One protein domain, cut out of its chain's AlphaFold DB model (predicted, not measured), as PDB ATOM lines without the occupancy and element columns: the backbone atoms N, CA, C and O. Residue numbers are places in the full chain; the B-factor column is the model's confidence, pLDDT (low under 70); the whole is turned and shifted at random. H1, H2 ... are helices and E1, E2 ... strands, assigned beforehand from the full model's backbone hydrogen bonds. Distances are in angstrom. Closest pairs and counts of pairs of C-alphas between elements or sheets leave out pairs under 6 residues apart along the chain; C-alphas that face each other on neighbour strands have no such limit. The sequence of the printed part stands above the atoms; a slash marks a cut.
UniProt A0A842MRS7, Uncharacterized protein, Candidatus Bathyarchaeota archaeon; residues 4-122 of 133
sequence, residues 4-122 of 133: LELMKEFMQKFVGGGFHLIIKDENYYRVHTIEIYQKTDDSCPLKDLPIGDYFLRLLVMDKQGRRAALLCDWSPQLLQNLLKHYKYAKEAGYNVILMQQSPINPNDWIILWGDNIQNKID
ATOM      1  N   LEU A   4     -44.938   2.367  37.481       94.50
ATOM      2  CA  LEU A   4     -45.086   2.102  38.914       94.50
ATOM      3  C   LEU A   4     -44.023   1.124  39.437       94.50
ATOM      4  O   LEU A   4     -43.479   1.325  40.520       94.50
ATOM      5  N   GLU A   5     -43.690   0.091  38.664       95.19
ATOM      6  CA  GLU A   5     -42.653  -0.875  39.045       95.19
ATOM      7  C   GLU A   5     -41.263  -0.226  39.058       95.19
ATOM      8  O   GLU A   5     -40.509  -0.412  40.014       95.19
ATOM      9  N   LEU A   6     -40.966   0.642  38.082       95.50
ATOM     10  CA  LEU A   6     -39.740   1.449  38.088       95.50
ATOM     11  C   LEU A   6     -39.659   2.372  39.312       95.50
ATOM     12  O   LEU A   6     -38.593   2.507  39.908       95.50
ATOM     13  N   MET A   7     -40.773   2.995  39.708       95.19
ATOM     14  CA  MET A   7     -40.833   3.842  40.904       95.19
ATOM     15  C   MET A   7     -40.559   3.045  42.183       95.19
ATOM     16  O   MET A   7     -39.788   3.499  43.031       95.19
ATOM     17  N   LYS A   8     -41.153   1.852  42.320       94.38
ATOM     18  CA  LYS A   8     -40.924   0.962  43.470       94.38
ATOM     19  C   LYS A   8     -39.469   0.516  43.549       94.38
ATOM     20  O   LYS A   8     -38.877   0.573  44.626       94.38
ATOM     21  N   GLU A   9     -38.884   0.109  42.423       93.94
ATOM     22  CA  GLU A   9     -37.477  -0.290  42.377       93.94
ATOM     23  C   GLU A   9     -36.565   0.886  42.745       93.94
ATOM     24  O   GLU A   9     -35.703   0.754  43.618       93.94
ATOM     25  N   PHE A  10     -36.795   2.059  42.148       93.38
ATOM     26  CA  PHE A  10     -36.065   3.288  42.455       93.38
ATOM     27  C   PHE A  10     -36.106   3.622  43.953       93.38
ATOM     28  O   PHE A  10     -35.054   3.809  44.571       93.38
ATOM     29  N   MET A  11     -37.297   3.618  44.558       92.56
ATOM     30  CA  MET A  11     -37.485   3.871  45.988       92.56
ATOM     31  C   MET A  11     -36.631   2.932  46.848       92.56
ATOM     32  O   MET A  11     -35.899   3.399  47.719       92.56
ATOM     33  N   GLN A  12     -36.657   1.626  46.563       90.75
ATOM     34  CA  GLN A  12     -35.914   0.619  47.328       90.75
ATOM     35  C   GLN A  12     -34.387   0.772  47.236       90.75
ATOM     36  O   GLN A  12     -33.678   0.400  48.171       90.75
ATOM     37  N   LYS A  13     -33.847   1.274  46.115       90.44
ATOM     38  CA  LYS A  13     -32.389   1.420  45.938       90.44
ATOM     39  C   LYS A  13     -31.831   2.682  46.595       90.44
ATOM     40  O   LYS A  13     -30.754   2.619  47.185       90.44
ATOM     41  N   PHE A  14     -32.541   3.807  46.500       84.94
ATOM     42  CA  PHE A  14     -32.044   5.123  46.922       84.94
ATOM     43  C   PHE A  14     -32.472   5.544  48.334       84.94
ATOM     44  O   PHE A  14     -31.871   6.443  48.916       84.94
ATOM     45  N   VAL A  15     -33.493   4.912  48.915       71.69
ATOM     46  CA  VAL A  15     -33.907   5.155  50.302       71.69
ATOM     47  C   VAL A  15     -34.046   3.806  51.000       71.69
ATOM     48  O   VAL A  15     -34.859   2.972  50.626       71.69
ATOM     49  N   GLY A  16     -33.188   3.571  51.994       63.34
ATOM     50  CA  GLY A  16     -33.078   2.297  52.721       63.34
ATOM     51  C   GLY A  16     -31.894   1.417  52.294       63.34
ATOM     52  O   GLY A  16     -31.429   0.608  53.090       63.34
ATOM     53  N   GLY A  17     -31.334   1.623  51.096       66.19
ATOM     54  CA  GLY A  17     -30.226   0.821  50.547       66.19
ATOM     55  C   GLY A  17     -28.803   1.336  50.812       66.19
ATOM     56  O   GLY A  17     -27.860   0.820  50.214       66.19
ATOM     57  N   GLY A  18     -28.631   2.374  51.640       76.88
ATOM     58  CA  GLY A  18     -27.321   2.997  51.903       76.88
ATOM     59  C   GLY A  18     -26.735   3.796  50.728       76.88
ATOM     60  O   GLY A  18     -25.577   4.199  50.779       76.88
ATOM     61  N   PHE A  19     -27.528   4.024  49.679       88.81
ATOM     62  CA  PHE A  19     -27.165   4.817  48.509       88.81
ATOM     63  C   PHE A  19     -27.928   6.142  48.534       88.81
ATOM     64  O   PHE A  19     -29.104   6.159  48.878       88.81
ATOM     65  N   HIS A  20     -27.290   7.255  48.188       90.44
ATOM     66  CA  HIS A  20     -27.874   8.588  48.301       90.44
ATOM     67  C   HIS A  20     -28.152   9.205  46.933       90.44
ATOM     68  O   HIS A  20     -27.287   9.219  46.058       90.44
ATOM     69  N   LEU A  21     -29.352   9.766  46.773       92.94
ATOM     70  CA  LEU A  21     -29.665  10.669  45.673       92.94
ATOM     71  C   LEU A  21     -29.560  12.111  46.154       92.94
ATOM     72  O   LEU A  21     -30.095  12.473  47.206       92.94
ATOM     73  N   ILE A  22     -28.892  12.934  45.359       92.19
ATOM     74  CA  ILE A  22     -28.780  14.365  45.596       92.19
ATOM     75  C   ILE A  22     -29.279  15.089  44.373       92.19
ATOM     76  O   ILE A  22     -28.811  14.843  43.267       92.19
ATOM     77  N   ILE A  23     -30.227  15.986  44.589       92.00
ATOM     78  CA  ILE A  23     -30.765  16.850  43.554       92.00
ATOM     79  C   ILE A  23     -30.065  18.188  43.714       92.00
ATOM     80  O   ILE A  23     -30.145  18.820  44.767       92.00
ATOM     81  N   LYS A  24     -29.324  18.590  42.690       89.25
ATOM     82  CA  LYS A  24     -28.748  19.919  42.603       89.25
ATOM     83  C   LYS A  24     -29.627  20.779  41.718       89.25
ATOM     84  O   LYS A  24     -29.831  20.493  40.541       89.25
ATOM     85  N   ASP A  25     -30.060  21.851  42.338       81.88
ATOM     86  CA  ASP A  25     -30.696  23.001  41.734       81.88
ATOM     87  C   ASP A  25     -29.832  24.232  42.093       81.88
ATOM     88  O   ASP A  25     -28.604  24.104  42.182       81.88
ATOM     89  N   GLU A  26     -30.424  25.391  42.395       80.94
ATOM     90  CA  GLU A  26     -29.728  26.510  43.054       80.94
ATOM     91  C   GLU A  26     -28.978  26.071  44.329       80.94
ATOM     92  O   GLU A  26     -27.940  26.630  44.684       80.94
ATOM     93  N   ASN A  27     -29.480  25.026  44.999       84.62
ATOM     94  CA  ASN A  27     -28.880  24.392  46.170       84.62
ATOM     95  C   ASN A  27     -28.741  22.871  45.996       84.62
ATOM     96  O   ASN A  27     -29.284  22.268  45.074       84.62
ATOM     97  N   TYR A  28     -28.011  22.237  46.917       88.81
ATOM     98  CA  TYR A  28     -27.900  20.780  46.994       88.81
ATOM     99  C   TYR A  28     -28.905  20.225  47.998       88.81
ATOM    100  O   TYR A  28     -28.842  20.550  49.185       88.81
ATOM    101  N   TYR A  29     -29.769  19.338  47.522       90.81
ATOM    102  CA  TYR A  29     -30.813  18.702  48.307       90.81
ATOM    103  C   TYR A  29     -30.571  17.199  48.388       90.81
ATOM    104  O   TYR A  29     -30.589  16.497  47.377       90.81
ATOM    105  N   ARG A  30     -30.354  16.685  49.598       91.38
ATOM    106  CA  ARG A  30     -30.243  15.247  49.845       91.38
ATOM    107  C   ARG A  30     -31.631  14.650  49.985       91.38
ATOM    108  O   ARG A  30     -32.380  15.044  50.877       91.38
ATOM    109  N   VAL A  31     -31.947  13.673  49.144       92.88
ATOM    110  CA  VAL A  31     -33.176  12.890  49.265       92.88
ATOM    111  C   VAL A  31     -33.005  11.909  50.418       92.88
ATOM    112  O   VAL A  31     -32.049  11.131  50.438       92.88
ATOM    113  N   HIS A  32     -33.912  11.954  51.391       89.81
ATOM    114  CA  HIS A  32     -33.888  11.045  52.541       89.81
ATOM    115  C   HIS A  32     -35.121  10.145  52.619       89.81
ATOM    116  O   HIS A  32     -35.063   9.092  53.250       89.81
ATOM    117  N   THR A  33     -36.227  10.532  51.979       92.38
ATOM    118  CA  THR A  33     -37.424   9.692  51.864       92.38
ATOM    119  C   THR A  33     -38.010   9.826  50.468       92.38
ATOM    120  O   THR A  33     -38.041  10.919  49.904       92.38
ATOM    121  N   ILE A  34     -38.451   8.701  49.913       94.94
ATOM    122  CA  ILE A  34     -39.147   8.614  48.634       94.94
ATOM    123  C   ILE A  34     -40.482   7.939  48.923       94.94
ATOM    124  O   ILE A  34     -40.509   6.872  49.530       94.94
ATOM    125  N   GLU A  35     -41.568   8.562  48.490       95.25
ATOM    126  CA  GLU A  35     -42.927   8.041  48.603       95.25
ATOM    127  C   GLU A  35     -43.558   8.004  47.209       95.25
ATOM    128  O   GLU A  35     -43.253   8.841  46.357       95.25
ATOM    129  N   ILE A  36     -44.444   7.038  46.978       95.88
ATOM    130  CA  ILE A  36     -45.210   6.915  45.735       95.88
ATOM    131  C   ILE A  36     -46.668   7.210  46.067       95.88
ATOM    132  O   ILE A  36     -47.239   6.575  46.952       95.88
ATOM    133  N   TYR A  37     -47.267   8.146  45.340       96.31
ATOM    134  CA  TYR A  37     -48.671   8.514  45.475       96.31
ATOM    135  C   TYR A  37     -49.399   8.322  44.151       96.31
ATOM    136  O   TYR A  37     -48.808   8.470  43.081       96.31
ATOM    137  N   GLN A  38     -50.689   8.012  44.232       95.94
ATOM    138  CA  GLN A  38     -51.599   8.045  43.093       95.94
ATOM    139  C   GLN A  38     -52.339   9.386  43.095       95.94
ATOM    140  O   GLN A  38     -52.778   9.846  44.150       95.94
ATOM    141  N   LYS A  39     -52.491  10.020  41.932       95.81
ATOM    142  CA  LYS A  39     -53.345  11.201  41.796       95.81
ATOM    143  C   LYS A  39     -54.809  10.768  41.865       95.81
ATOM    144  O   LYS A  39     -55.270  10.016  41.011       95.81
ATOM    145  N   THR A  40     -55.530  11.255  42.869       95.50
ATOM    146  CA  THR A  40     -56.940  10.908  43.121       95.50
ATOM    147  C   THR A  40     -57.924  11.947  42.600       95.50
ATOM    148  O   THR A  40     -59.073  11.614  42.331       95.50
ATOM    149  N   ASP A  41     -57.481  13.195  42.453       94.19
ATOM    150  CA  ASP A  41     -58.322  14.338  42.106       94.19
ATOM    151  C   ASP A  41     -57.475  15.520  41.587       94.19
ATOM    152  O   ASP A  41     -56.238  15.472  41.538       94.19
ATOM    153  N   ASP A  42     -58.153  16.599  41.203       93.31
ATOM    154  CA  ASP A  42     -57.549  17.811  40.635       93.31
ATOM    155  C   ASP A  42     -56.967  18.788  41.669       93.31
ATOM    156  O   ASP A  42     -56.352  19.797  41.291       93.31
ATOM    157  N   SER A  43     -57.101  18.497  42.970       92.81
ATOM    158  CA  SER A  43     -56.412  19.264  44.016       92.81
ATOM    159  C   SER A  43     -54.899  19.019  43.996       92.81
ATOM    160  O   SER A  43     -54.132  19.859  44.471       92.81
ATOM    161  N   CYS A  44     -54.453  17.920  43.371       90.81
ATOM    162  CA  CYS A  44     -53.041  17.634  43.161       90.81
ATOM    163  C   CYS A  44     -52.341  18.787  42.399       90.81
ATOM    164  O   CYS A  44     -52.833  19.235  41.353       90.81
ATOM    165  N   PRO A  45     -51.171  19.264  42.875       91.69
ATOM    166  CA  PRO A  45     -50.406  20.313  42.197       91.69
ATOM    167  C   PRO A  45     -49.886  19.910  40.810       91.69
ATOM    168  O   PRO A  45     -49.626  20.781  39.986       91.69
ATOM    169  N   LEU A  46     -49.746  18.607  40.536       91.62
ATOM    170  CA  LEU A  46     -49.328  18.087  39.232       91.62
ATOM    171  C   LEU A  46     -50.506  18.153  38.251       91.62
ATOM    172  O   LEU A  46     -51.349  17.251  38.194       91.62
ATOM    173  N   LYS A  47     -50.588  19.263  37.512       90.38
ATOM    174  CA  LYS A  47     -51.696  19.545  36.589       90.38
ATOM    175  C   LYS A  47     -51.682  18.650  35.355       90.38
ATOM    176  O   LYS A  47     -52.742  18.158  34.986       90.38
ATOM    177  N   ASP A  48     -50.504  18.356  34.817       90.62
ATOM    178  CA  ASP A  48     -50.358  17.575  33.580       90.62
ATOM    179  C   ASP A  48     -50.450  16.053  33.789       90.62
ATOM    180  O   ASP A  48     -50.572  15.296  32.829       90.62
ATOM    181  N   LEU A  49     -50.429  15.590  35.043       92.81
ATOM    182  CA  LEU A  49     -50.569  14.175  35.382       92.81
ATOM    183  C   LEU A  49     -52.057  13.769  35.383       92.81
ATOM    184  O   LEU A  49     -52.841  14.416  36.081       92.81
ATOM    185  N   PRO A  50     -52.483  12.703  34.686       94.44
ATOM    186  CA  PRO A  50     -53.866  12.220  34.739       94.44
ATOM    187  C   PRO A  50     -54.298  11.706  36.125       94.44
ATOM    188  O   PRO A  50     -53.485  11.229  36.917       94.44
ATOM    189  N   ILE A  51     -55.600  11.761  36.431       95.62
ATOM    190  CA  ILE A  51     -56.161  11.063  37.604       95.62
ATOM    191  C   ILE A  51     -56.011   9.550  37.395       95.62
ATOM    192  O   ILE A  51     -56.272   9.038  36.311       95.62
ATOM    193  N   GLY A  52     -55.597   8.840  38.443       93.62
ATOM    194  CA  GLY A  52     -55.281   7.413  38.405       93.62
ATOM    195  C   GLY A  52     -53.799   7.111  38.168       93.62
ATOM    196  O   GLY A  52     -53.362   6.009  38.503       93.62
ATOM    197  N   ASP A  53     -53.014   8.080  37.689       94.88
ATOM    198  CA  ASP A  53     -51.571   7.922  37.505       94.88
ATOM    199  C   ASP A  53     -50.779   8.128  38.802       94.88
ATOM    200  O   ASP A  53     -51.258   8.696  39.787       94.88
ATOM    201  N   TYR A  54     -49.527   7.666  38.788       95.44
ATOM    202  CA  TYR A  54     -48.618   7.712  39.930       95.44
ATOM    203  C   TYR A  54     -47.520   8.762  39.763       95.44
ATOM    204  O   TYR A  54     -47.007   8.982  38.657       95.44
ATOM    205  N   PHE A  55     -47.116   9.345  40.890       96.19
ATOM    206  CA  PHE A  55     -46.009  10.289  41.013       96.19
ATOM    207  C   PHE A  55     -45.182  10.028  42.272       96.19
ATOM    208  O   PHE A  55     -45.612   9.343  43.203       96.19
ATOM    209  N   LEU A  56     -43.980  10.600  42.296       95.75
ATOM    210  CA  LEU A  56     -43.074  10.527  43.434       95.75
ATOM    211  C   LEU A  56     -43.206  11.774  44.304       95.75
ATOM    212  O   LEU A  56     -43.249  12.896  43.799       95.75
ATOM    213  N   ARG A  57     -43.188  11.579  45.619       96.00
ATOM    214  CA  ARG A  57     -42.940  12.636  46.597       96.00
ATOM    215  C   ARG A  57     -41.581  12.391  47.237       96.00
ATOM    216  O   ARG A  57     -41.362  11.376  47.893       96.00
ATOM    217  N   LEU A  58     -40.656  13.317  47.021       95.00
ATOM    218  CA  LEU A  58     -39.302  13.259  47.559       95.00
ATOM    219  C   LEU A  58     -39.215  14.189  48.761       95.00
ATOM    220  O   LEU A  58     -39.394  15.399  48.618       95.00
ATOM    221  N   LEU A  59     -38.915  13.644  49.936       94.44
ATOM    222  CA  LEU A  59     -38.528  14.460  51.080       94.44
ATOM    223  C   LEU A  59     -37.033  14.710  51.017       94.44
ATOM    224  O   LEU A  59     -36.219  13.775  51.024       94.44
ATOM    225  N   VAL A  60     -36.694  15.990  50.935       92.94
ATOM    226  CA  VAL A  60     -35.328  16.440  50.747       92.94
ATOM    227  C   VAL A  60     -34.898  17.377  51.860       92.94
ATOM    228  O   VAL A  60     -35.714  18.076  52.459       92.94
ATOM    229  N   MET A  61     -33.598  17.386  52.122       91.62
ATOM    230  CA  MET A  61     -32.972  18.245  53.115       91.62
ATOM    231  C   MET A  61     -31.780  18.967  52.502       91.62
ATOM    232  O   MET A  61     -30.983  18.354  51.787       91.62
ATOM    233  N   ASP A  62     -31.652  20.259  52.776       89.25
ATOM    234  CA  ASP A  62     -30.487  21.036  52.362       89.25
ATOM    235  C   ASP A  62     -29.358  21.016  53.408       89.25
ATOM    236  O   ASP A  62     -29.461  20.400  54.472       89.25
ATOM    237  N   LYS A  63     -28.260  21.726  53.122       84.44
ATOM    238  CA  LYS A  63     -27.102  21.825  54.029       84.44
ATOM    239  C   LYS A  63     -27.404  22.516  55.366       84.44
ATOM    240  O   LYS A  63     -26.643  22.341  56.309       84.44
ATOM    241  N   GLN A  64     -28.477  23.301  55.451       86.31
ATOM    242  CA  GLN A  64     -28.904  23.996  56.670       86.31
ATOM    243  C   GLN A  64     -29.898  23.152  57.486       86.31
ATOM    244  O   GLN A  64     -30.393  23.606  58.514       86.31
ATOM    245  N   GLY A  65     -30.207  21.928  57.039       85.19
ATOM    246  CA  GLY A  65     -31.183  21.051  57.678       85.19
ATOM    247  C   GLY A  65     -32.636  21.411  57.357       85.19
ATOM    248  O   GLY A  65     -33.555  20.809  57.921       85.19
ATOM    249  N   ARG A  66     -32.872  22.367  56.449       89.06
ATOM    250  CA  ARG A  66     -34.219  22.757  56.027       89.06
ATOM    251  C   ARG A  66     -34.804  21.641  55.176       89.06
ATOM    252  O   ARG A  66     -34.131  21.105  54.295       89.06
ATOM    253  N   ARG A  67     -36.057  21.285  55.456       91.88
ATOM    254  CA  ARG A  67     -36.773  20.208  54.769       91.88
ATOM    255  C   ARG A  67     -37.730  20.779  53.738       91.88
ATOM    256  O   ARG A  67     -38.409  21.765  54.008       91.88
ATOM    257  N   ALA A  68     -37.824  20.111  52.599       91.12
ATOM    258  CA  ALA A  68     -38.807  20.395  51.567       91.12
ATOM    259  C   ALA A  68     -39.381  19.089  51.010       91.12
ATOM    260  O   ALA A  68     -38.797  18.014  51.170       91.12
ATOM    261  N   ALA A  69     -40.538  19.192  50.361       93.31
ATOM    262  CA  ALA A  69     -41.129  18.102  49.602       93.31
ATOM    263  C   ALA A  69     -41.146  18.483  48.121       93.31
ATOM    264  O   ALA A  69     -41.665  19.540  47.767       93.31
ATOM    265  N   LEU A  70     -40.597  17.619  47.273       92.12
ATOM    266  CA  LEU A  70     -40.655  17.761  45.821       92.12
ATOM    267  C   LEU A  70     -41.669  16.760  45.276       92.12
ATOM    268  O   LEU A  70     -41.597  15.573  45.596       92.12
ATOM    269  N   LEU A  71     -42.611  17.239  44.469       94.19
ATOM    270  CA  LEU A  71     -43.542  16.388  43.733       94.19
ATOM    271  C   LEU A  71     -42.992  16.190  42.324       94.19
ATOM    272  O   LEU A  71     -42.677  17.159  41.637       94.19
ATOM    273  N   CYS A  72     -42.837  14.939  41.911       91.62
ATOM    274  CA  CYS A  72     -42.104  14.582  40.709       91.62
ATOM    275  C   CYS A  72     -42.912  13.614  39.846       91.62
ATOM    276  O   CYS A  72     -43.097  12.448  40.203       91.62
ATOM    277  N   ASP A  73     -43.324  14.089  38.673       92.75
ATOM    278  CA  ASP A  73     -43.804  13.241  37.586       92.75
ATOM    279  C   ASP A  73     -42.634  12.829  36.680       92.75
ATOM    280  O   ASP A  73     -42.435  13.339  35.579       92.75
ATOM    281  N   TRP A  74     -41.766  11.957  37.192       92.19
ATOM    282  CA  TRP A  74     -40.605  11.511  36.426       92.19
ATOM    283  C   TRP A  74     -40.981  10.473  35.375       92.19
ATOM    284  O   TRP A  74     -41.709   9.511  35.639       92.19
ATOM    285  N   SER A  75     -40.419  10.649  34.178       92.12
ATOM    286  CA  SER A  75     -40.627   9.728  33.069       92.12
ATOM    287  C   SER A  75     -40.009   8.352  33.360       92.12
ATOM    288  O   SER A  75     -38.991   8.253  34.059       92.12
ATOM    289  N   PRO A  76     -40.556   7.268  32.776       93.81
ATOM    290  CA  PRO A  76     -39.946   5.941  32.859       93.81
ATOM    291  C   PRO A  76     -38.474   5.927  32.422       93.81
ATOM    292  O   PRO A  76     -37.652   5.259  33.046       93.81
ATOM    293  N   GLN A  77     -38.129   6.712  31.395       93.12
ATOM    294  CA  GLN A  77     -36.763   6.830  30.882       93.12
ATOM    295  C   GLN A  77     -35.804   7.392  31.938       93.12
ATOM    296  O   GLN A  77     -34.698   6.879  32.109       93.12
ATOM    297  N   LEU A  78     -36.225   8.423  32.678       93.00
ATOM    298  CA  LEU A  78     -35.413   9.005  33.742       93.00
ATOM    299  C   LEU A  78     -35.198   8.011  34.890       93.00
ATOM    300  O   LEU A  78     -34.071   7.856  35.358       93.00
ATOM    301  N   LEU A  79     -36.249   7.299  35.305       94.94
ATOM    302  CA  LEU A  79     -36.154   6.277  36.353       94.94
ATOM    303  C   LEU A  79     -35.196   5.148  35.954       94.94
ATOM    304  O   LEU A  79     -34.338   4.756  36.745       94.94
ATOM    305  N   GLN A  80     -35.284   4.669  34.711       95.19
ATOM    306  CA  GLN A  80     -34.360   3.666  34.176       95.19
ATOM    307  C   GLN A  80     -32.918   4.176  34.144       95.19
ATOM    308  O   GLN A  80     -32.003   3.453  34.540       95.19
ATOM    309  N   ASN A  81     -32.705   5.423  33.719       93.81
ATOM    310  CA  ASN A  81     -31.380   6.034  33.721       93.81
ATOM    311  C   ASN A  81     -30.815   6.136  35.146       93.81
ATOM    312  O   ASN A  81     -29.666   5.760  35.369       93.81
ATOM    313  N   LEU A  82     -31.615   6.556  36.128       94.44
ATOM    314  CA  LEU A  82     -31.198   6.608  37.533       94.44
ATOM    315  C   LEU A  82     -30.836   5.223  38.080       94.44
ATOM    316  O   LEU A  82     -29.787   5.071  38.700       94.44
ATOM    317  N   LEU A  83     -31.651   4.201  37.808       94.88
ATOM    318  CA  LEU A  83     -31.388   2.816  38.217       94.88
ATOM    319  C   LEU A  83     -30.120   2.244  37.563       94.88
ATOM    320  O   LEU A  83     -29.316   1.574  38.217       94.88
ATOM    321  N   LYS A  84     -29.898   2.555  36.285       95.38
ATOM    322  CA  LYS A  84     -28.693   2.169  35.547       95.38
ATOM    323  C   LYS A  84     -27.443   2.827  36.131       95.38
ATOM    324  O   LYS A  84     -26.456   2.144  36.389       95.38
ATOM    325  N   HIS A  85     -27.494   4.133  36.390       94.69
ATOM    326  CA  HIS A  85     -26.385   4.848  37.019       94.69
ATOM    327  C   HIS A  85     -26.156   4.394  38.461       94.69
ATOM    328  O   HIS A  85     -25.004   4.308  38.869       94.69
ATOM    329  N   TYR A  86     -27.207   4.044  39.211       93.88
ATOM    330  CA  TYR A  86     -27.074   3.431  40.535       93.88
ATOM    331  C   TYR A  86     -26.230   2.161  40.463       93.88
ATOM    332  O   TYR A  86     -25.291   2.008  41.243       93.88
ATOM    333  N   LYS A  87     -26.518   1.282  39.497       94.44
ATOM    334  CA  LYS A  87     -25.744   0.057  39.294       94.44
ATOM    335  C   LYS A  87     -24.271   0.371  39.016       94.44
ATOM    336  O   LYS A  87     -23.415  -0.146  39.724       94.44
ATOM    337  N   TYR A  88     -23.988   1.265  38.067       94.81
ATOM    338  CA  TYR A  88     -22.610   1.628  37.709       94.81
ATOM    339  C   TYR A  88     -21.839   2.289  38.850       94.81
ATOM    340  O   TYR A  88     -20.707   1.911  39.133       94.81
ATOM    341  N   ALA A  89     -22.461   3.247  39.534       92.94
ATOM    342  CA  ALA A  89     -21.854   3.933  40.664       92.94
ATOM    343  C   ALA A  89     -21.536   2.948  41.795       92.94
ATOM    344  O   ALA A  89     -20.431   2.964  42.331       92.94
ATOM    345  N   LYS A  90     -22.478   2.051  42.112       92.44
ATOM    346  CA  LYS A  90     -22.297   1.025  43.140       92.44
ATOM    347  C   LYS A  90     -21.199   0.024  42.779       92.44
ATOM    348  O   LYS A  90     -20.395  -0.315  43.642       92.44
ATOM    349  N   GLU A  91     -21.148  -0.437  41.529       94.38
ATOM    350  CA  GLU A  91     -20.085  -1.322  41.021       94.38
ATOM    351  C   GLU A  91     -18.701  -0.660  41.100       94.38
ATOM    352  O   GLU A  91     -17.714  -1.332  41.378       94.38
ATOM    353  N   ALA A  92     -18.640   0.662  40.932       93.19
ATOM    354  CA  ALA A  92     -17.425   1.458  41.081       93.19
ATOM    355  C   ALA A  92     -17.112   1.876  42.536       93.19
ATOM    356  O   ALA A  92     -16.168   2.628  42.760       93.19
ATOM    357  N   GLY A  93     -17.874   1.404  43.531       91.88
ATOM    358  CA  GLY A  93     -17.631   1.678  44.953       91.88
ATOM    359  C   GLY A  93     -18.201   3.003  45.476       91.88
ATOM    360  O   GLY A  93     -18.004   3.335  46.643       91.88
ATOM    361  N   TYR A  94     -18.947   3.744  44.657       91.56
ATOM    362  CA  TYR A  94     -19.625   4.967  45.084       91.56
ATOM    363  C   TYR A  94     -20.980   4.661  45.721       91.56
ATOM    364  O   TYR A  94     -21.664   3.700  45.371       91.56
ATOM    365  N   ASN A  95     -21.406   5.530  46.637       90.69
ATOM    366  CA  ASN A  95     -22.699   5.437  47.319       90.69
ATOM    367  C   ASN A  95     -23.588   6.668  47.093       90.69
ATOM    368  O   ASN A  95     -24.558   6.867  47.821       90.69
ATOM    369  N   VAL A  96     -23.249   7.520  46.123       91.62
ATOM    370  CA  VAL A  96     -23.967   8.765  45.859       91.62
ATOM    371  C   VAL A  96     -24.100   9.026  44.365       91.62
ATOM    372  O   VAL A  96     -23.160   8.832  43.596       91.62
ATOM    373  N   ILE A  97     -25.277   9.507  43.971       93.38
ATOM    374  CA  ILE A  97     -25.548  10.085  42.656       93.38
ATOM    375  C   ILE A  97     -26.024  11.518  42.841       93.38
ATOM    376  O   ILE A  97     -26.880  11.805  43.678       93.38
ATOM    377  N   LEU A  98     -25.479  12.401  42.014       93.25
ATOM    378  CA  LEU A  98     -25.946  13.759  41.823       93.25
ATOM    379  C   LEU A  98     -26.788  13.832  40.551       93.25
ATOM    380  O   LEU A  98     -26.355  13.421  39.479       93.25
ATOM    381  N   MET A  99     -27.965  14.415  40.672       93.12
ATOM    382  CA  MET A  99     -28.883  14.707  39.589       93.12
ATOM    383  C   MET A  99     -29.045  16.223  39.518       93.12
ATOM    384  O   MET A  99     -29.336  16.851  40.529       93.12
ATOM    385  N   GLN A 100     -28.817  16.825  38.355       91.00
ATOM    386  CA  GLN A 100     -28.992  18.267  38.144       91.00
ATOM    387  C   GLN A 100     -29.696  18.516  36.815       91.00
ATOM    388  O   GLN A 100     -29.510  17.738  35.876       91.00
ATOM    389  N   GLN A 101     -30.482  19.584  36.717       87.25
ATOM    390  CA  GLN A 101     -31.065  19.971  35.433       87.25
ATOM    391  C   GLN A 101     -29.967  20.376  34.446       87.25
ATOM    392  O   GLN A 101     -28.935  20.944  34.821       87.25
ATOM    393  N   SER A 102     -30.173  20.040  33.176       84.44
ATOM    394  CA  SER A 102     -29.282  20.465  32.107       84.44
ATOM    395  C   SER A 102     -29.401  21.979  31.912       84.44
ATOM    396  O   SER A 102     -30.511  22.497  31.799       84.44
ATOM    397  N   PRO A 103     -28.272  22.703  31.802       81.06
ATOM    398  CA  PRO A 103     -28.295  24.138  31.526       81.06
ATOM    399  C   PRO A 103     -28.765  24.453  30.097       81.06
ATOM    400  O   PRO A 103     -29.037  25.608  29.789       81.06
ATOM    401  N   ILE A 104     -28.822  23.445  29.219       83.25
ATOM    402  CA  ILE A 104     -29.224  23.588  27.812       83.25
ATOM    403  C   ILE A 104     -30.717  23.286  27.643       83.25
ATOM    404  O   ILE A 104     -31.390  23.938  26.849       83.25
ATOM    405  N   ASN A 105     -31.235  22.304  28.385       77.25
ATOM    406  CA  ASN A 105     -32.631  21.889  28.318       77.25
ATOM    407  C   ASN A 105     -33.158  21.615  29.735       77.25
ATOM    408  O   ASN A 105     -32.763  20.616  30.335       77.25
ATOM    409  N   PRO A 106     -34.070  22.442  30.271       72.69
ATOM    410  CA  PRO A 106     -34.579  22.277  31.634       72.69
ATOM    411  C   PRO A 106     -35.369  20.973  31.838       72.69
ATOM    412  O   PRO A 106     -35.565  20.545  32.973       72.69
ATOM    413  N   ASN A 107     -35.788  20.313  30.751       70.12
ATOM    414  CA  ASN A 107     -36.453  19.010  30.804       70.12
ATOM    415  C   ASN A 107     -35.470  17.831  30.876       70.12
ATOM    416  O   ASN A 107     -35.884  16.707  31.170       70.12
ATOM    417  N   ASP A 108     -34.181  18.073  30.632       82.50
ATOM    418  CA  ASP A 108     -33.154  17.040  30.661       82.50
ATOM    419  C   ASP A 108     -32.420  17.034  32.000       82.50
ATOM    420  O   ASP A 108     -32.084  18.071  32.575       82.50
ATOM    421  N   TRP A 109     -32.103  15.831  32.470       88.19
ATOM    422  CA  TRP A 109     -31.392  15.619  33.724       88.19
ATOM    423  C   TRP A 109     -30.010  15.035  33.470       88.19
ATOM    424  O   TRP A 109     -29.859  13.993  32.832       88.19
ATOM    425  N   ILE A 110     -28.992  15.693  34.018       91.00
ATOM    426  CA  ILE A 110     -27.612  15.221  34.009       91.00
ATOM    427  C   ILE A 110     -27.383  14.411  35.286       91.00
ATOM    428  O   ILE A 110     -27.565  14.920  36.395       91.00
ATOM    429  N   ILE A 111     -26.957  13.158  35.120       93.38
ATOM    430  CA  ILE A 111     -26.690  12.221  36.215       93.38
ATOM    431  C   ILE A 111     -25.179  12.037  36.355       93.38
ATOM    432  O   ILE A 111     -24.513  11.559  35.437       93.38
ATOM    433  N   LEU A 112     -24.640  12.400  37.515       92.88
ATOM    434  CA  LEU A 112     -23.215  12.380  37.830       92.88
ATOM    435  C   LEU A 112     -22.953  11.518  39.068       92.88
ATOM    436  O   LEU A 112     -23.722  11.520  40.025       92.88
ATOM    437  N   TRP A 113     -21.830  10.816  39.071       92.69
ATOM    438  CA  TRP A 113     -21.288  10.087  40.216       92.69
ATOM    439  C   TRP A 113     -19.765  10.023  40.063       92.69
ATOM    440  O   TRP A 113     -19.247  10.243  38.967       92.69
ATOM    441  N   GLY A 114     -19.046   9.802  41.161       88.75
ATOM    442  CA  GLY A 114     -17.583   9.826  41.180       88.75
ATOM    443  C   GLY A 114     -17.007  10.589  42.374       88.75
ATOM    444  O   GLY A 114     -17.746  11.251  43.112       88.75
ATOM    445  N   ASP A 115     -15.683  10.559  42.520       81.75
ATOM    446  CA  ASP A 115     -14.944  11.157  43.648       81.75
ATOM    447  C   ASP A 115     -15.319  12.623  43.909       81.75
ATOM    448  O   ASP A 115     -15.582  13.050  45.034       81.75
ATOM    449  N   ASN A 116     -15.435  13.404  42.833       78.06
ATOM    450  CA  ASN A 116     -15.770  14.827  42.898       78.06
ATOM    451  C   ASN A 116     -17.166  15.107  43.473       78.06
ATOM    452  O   ASN A 116     -17.433  16.222  43.920       78.06
ATOM    453  N   ILE A 117     -18.070  14.130  43.420       81.31
ATOM    454  CA  ILE A 117     -19.426  14.243  43.958       81.31
ATOM    455  C   ILE A 117     -19.423  13.879  45.439       81.31
ATOM    456  O   ILE A 117     -19.954  14.636  46.249       81.31
ATOM    457  N   GLN A 118     -18.763  12.779  45.801       67.31
ATOM    458  CA  GLN A 118     -18.694  12.309  47.183       67.31
ATOM    459  C   GLN A 118     -18.047  13.350  48.108       67.31
ATOM    460  O   GLN A 118     -18.608  13.672  49.153       67.31
ATOM    461  N   ASN A 119     -16.967  13.993  47.654       64.44
ATOM    462  CA  ASN A 119     -16.255  15.019  48.424       64.44
ATOM    463  C   ASN A 119     -17.024  16.348  48.553       64.44
ATOM    464  O   ASN A 119     -16.860  17.071  49.529       64.44
ATOM    465  N   LYS A 120     -17.887  16.706  47.590       67.06
ATOM    466  CA  LYS A 120     -18.679  17.961  47.644       67.06
ATOM    467  C   LYS A 120     -19.872  17.894  48.588       67.06
ATOM    468  O   LYS A 120     -20.434  18.923  48.984       67.06
ATOM    469  N   ILE A 121     -20.299  16.674  48.856       66.25
ATOM    470  CA  ILE A 121     -21.504  16.345  49.602       66.25
ATOM    471  C   ILE A 121     -21.176  15.981  51.050       66.25
ATOM    472  O   ILE A 121     -22.110  15.887  51.843       66.25
ATOM    473  N   ASP A 122     -19.877  15.844  51.353       56.19
ATOM    474  CA  ASP A 122     -19.247  15.528  52.632       56.19
ATOM    475  C   ASP A 122     -20.258  15.344  53.764       56.19
ATOM    476  O   ASP A 122     -20.672  16.262  54.481       56.19
TER     477      ASP A 122
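This is residues 4 to 122 of the 133 residues of an uncharacterized protein of Candidatus Bathyarchaeota archaeon (UniProt A0A842MRS7). A strongly twisted, curled sheet of six strands has two helices, H1 and H2, side by side over one face: H1 covers the part with E2 and E3, and H2 the part with E5 and E6. The short last helix H3 lies across E5 at one end of the longest axis, and the loop of residues 39 to 53, between E2 and E3, makes the other end. The printed part has 119 residues, with three named helices and six named strands in the order H1, E1, E2, E3, E4, H2, E5, E6, H3, and its class is mixed, helices and strands. The sheet is mixed, with the order E4, E3, E2, E1, E5, E6, where E1 and E5 are parallel and the other neighbours antiparallel. The whole is compact, with a radius of gyration of the C-alphas of 14.3 A and spans of 43 by 31 by 30 A.

H1 holds residues 4 to 14, begins at C-alpha 4 at (-45.086, 2.102, 38.914) and is 15.6 A long from first to last C-alpha. E1 is residues 20 to 24. E2, residues 28 to 38, is the longest strand at 27.2 A and bends by 71 degrees at residue 32. E3, residues 54 to 61, spans 23.0 A, and E4, residues 67 to 72, spans 16.1 A. H2, residues 76 to 91, is the longest helix at 22.7 A and begins at C-alpha 76 at (-39.946, 5.941, 32.859). E5 is residues 96 to 101, 16.9 A long, and E6 is residues 109 to 112. H3, residues 115 to 121, ends at C-alpha 121 at (-21.504, 16.345, 49.602).

E1, E2, E3 and E4 form a meander, each strand the antiparallel neighbour of the one before. The pairing of E2 is staggered: its residues 28 to 30 pair with E1 and its residues 30 to 38 with E3. In the hairpin of E1 and E2, N 29 and O 23 are 2.8 A apart, within hydrogen-bond range. In the hairpin of E2 and E3, N 35 and O 57 are 2.9 A apart, and in that of E3 and E4, N 58 and O 70 are 2.8 A apart. E1 and E5 run parallel at 24 degrees, with N 99 and O 22 at 2.8 A. E5 and E6 form a hairpin, with N 112 and O 98 at 2.8 A. E4 and E6 are the edge strands and are apart. H2 on one face of the sheet makes two layers, a helix layer over a strand layer; its height over the sheet is 9.3 A. It lies over E5 and only just over E6, where 3 of its C-alphas fall, and it runs along the strands, at 26 degrees to E5 on the local plane. Its closest C-alphas to E5 are those of Tyr 86 and Ile 97, 7.1 A apart. H1 is on the same face at a height of 7.7 A, over E3 and along it, at 4 degrees on the local plane. H1 and H2 touch at a shallow tilt of 29 degrees, the same way, with the C-alphas of Leu 6 and Leu 79 closest at 6.3 A. H3 is on the sheet at a height of 8.4 A, over E5 and across the strands, at 79 degrees to E5 on the local plane; the closest C-alphas are those of Val 96 and Gln 118, 6.5 A apart. H3 is apart from H1 and H2. In H1 and H2 every O i to N i+4 pair is within hydrogen-bond range, and in H3 2 of 3 are.

The two C-alphas farthest apart are those of Asp 41 and Asp 115, at 43.5 A. The printed part has no cut. The link from E2 to E3 is long, with 15 residues, and the link from E5 to E6 is short but not tight. The mean pLDDT of the printed part is 89.3; residues 16 to 17 and 118 to 122 are under 70.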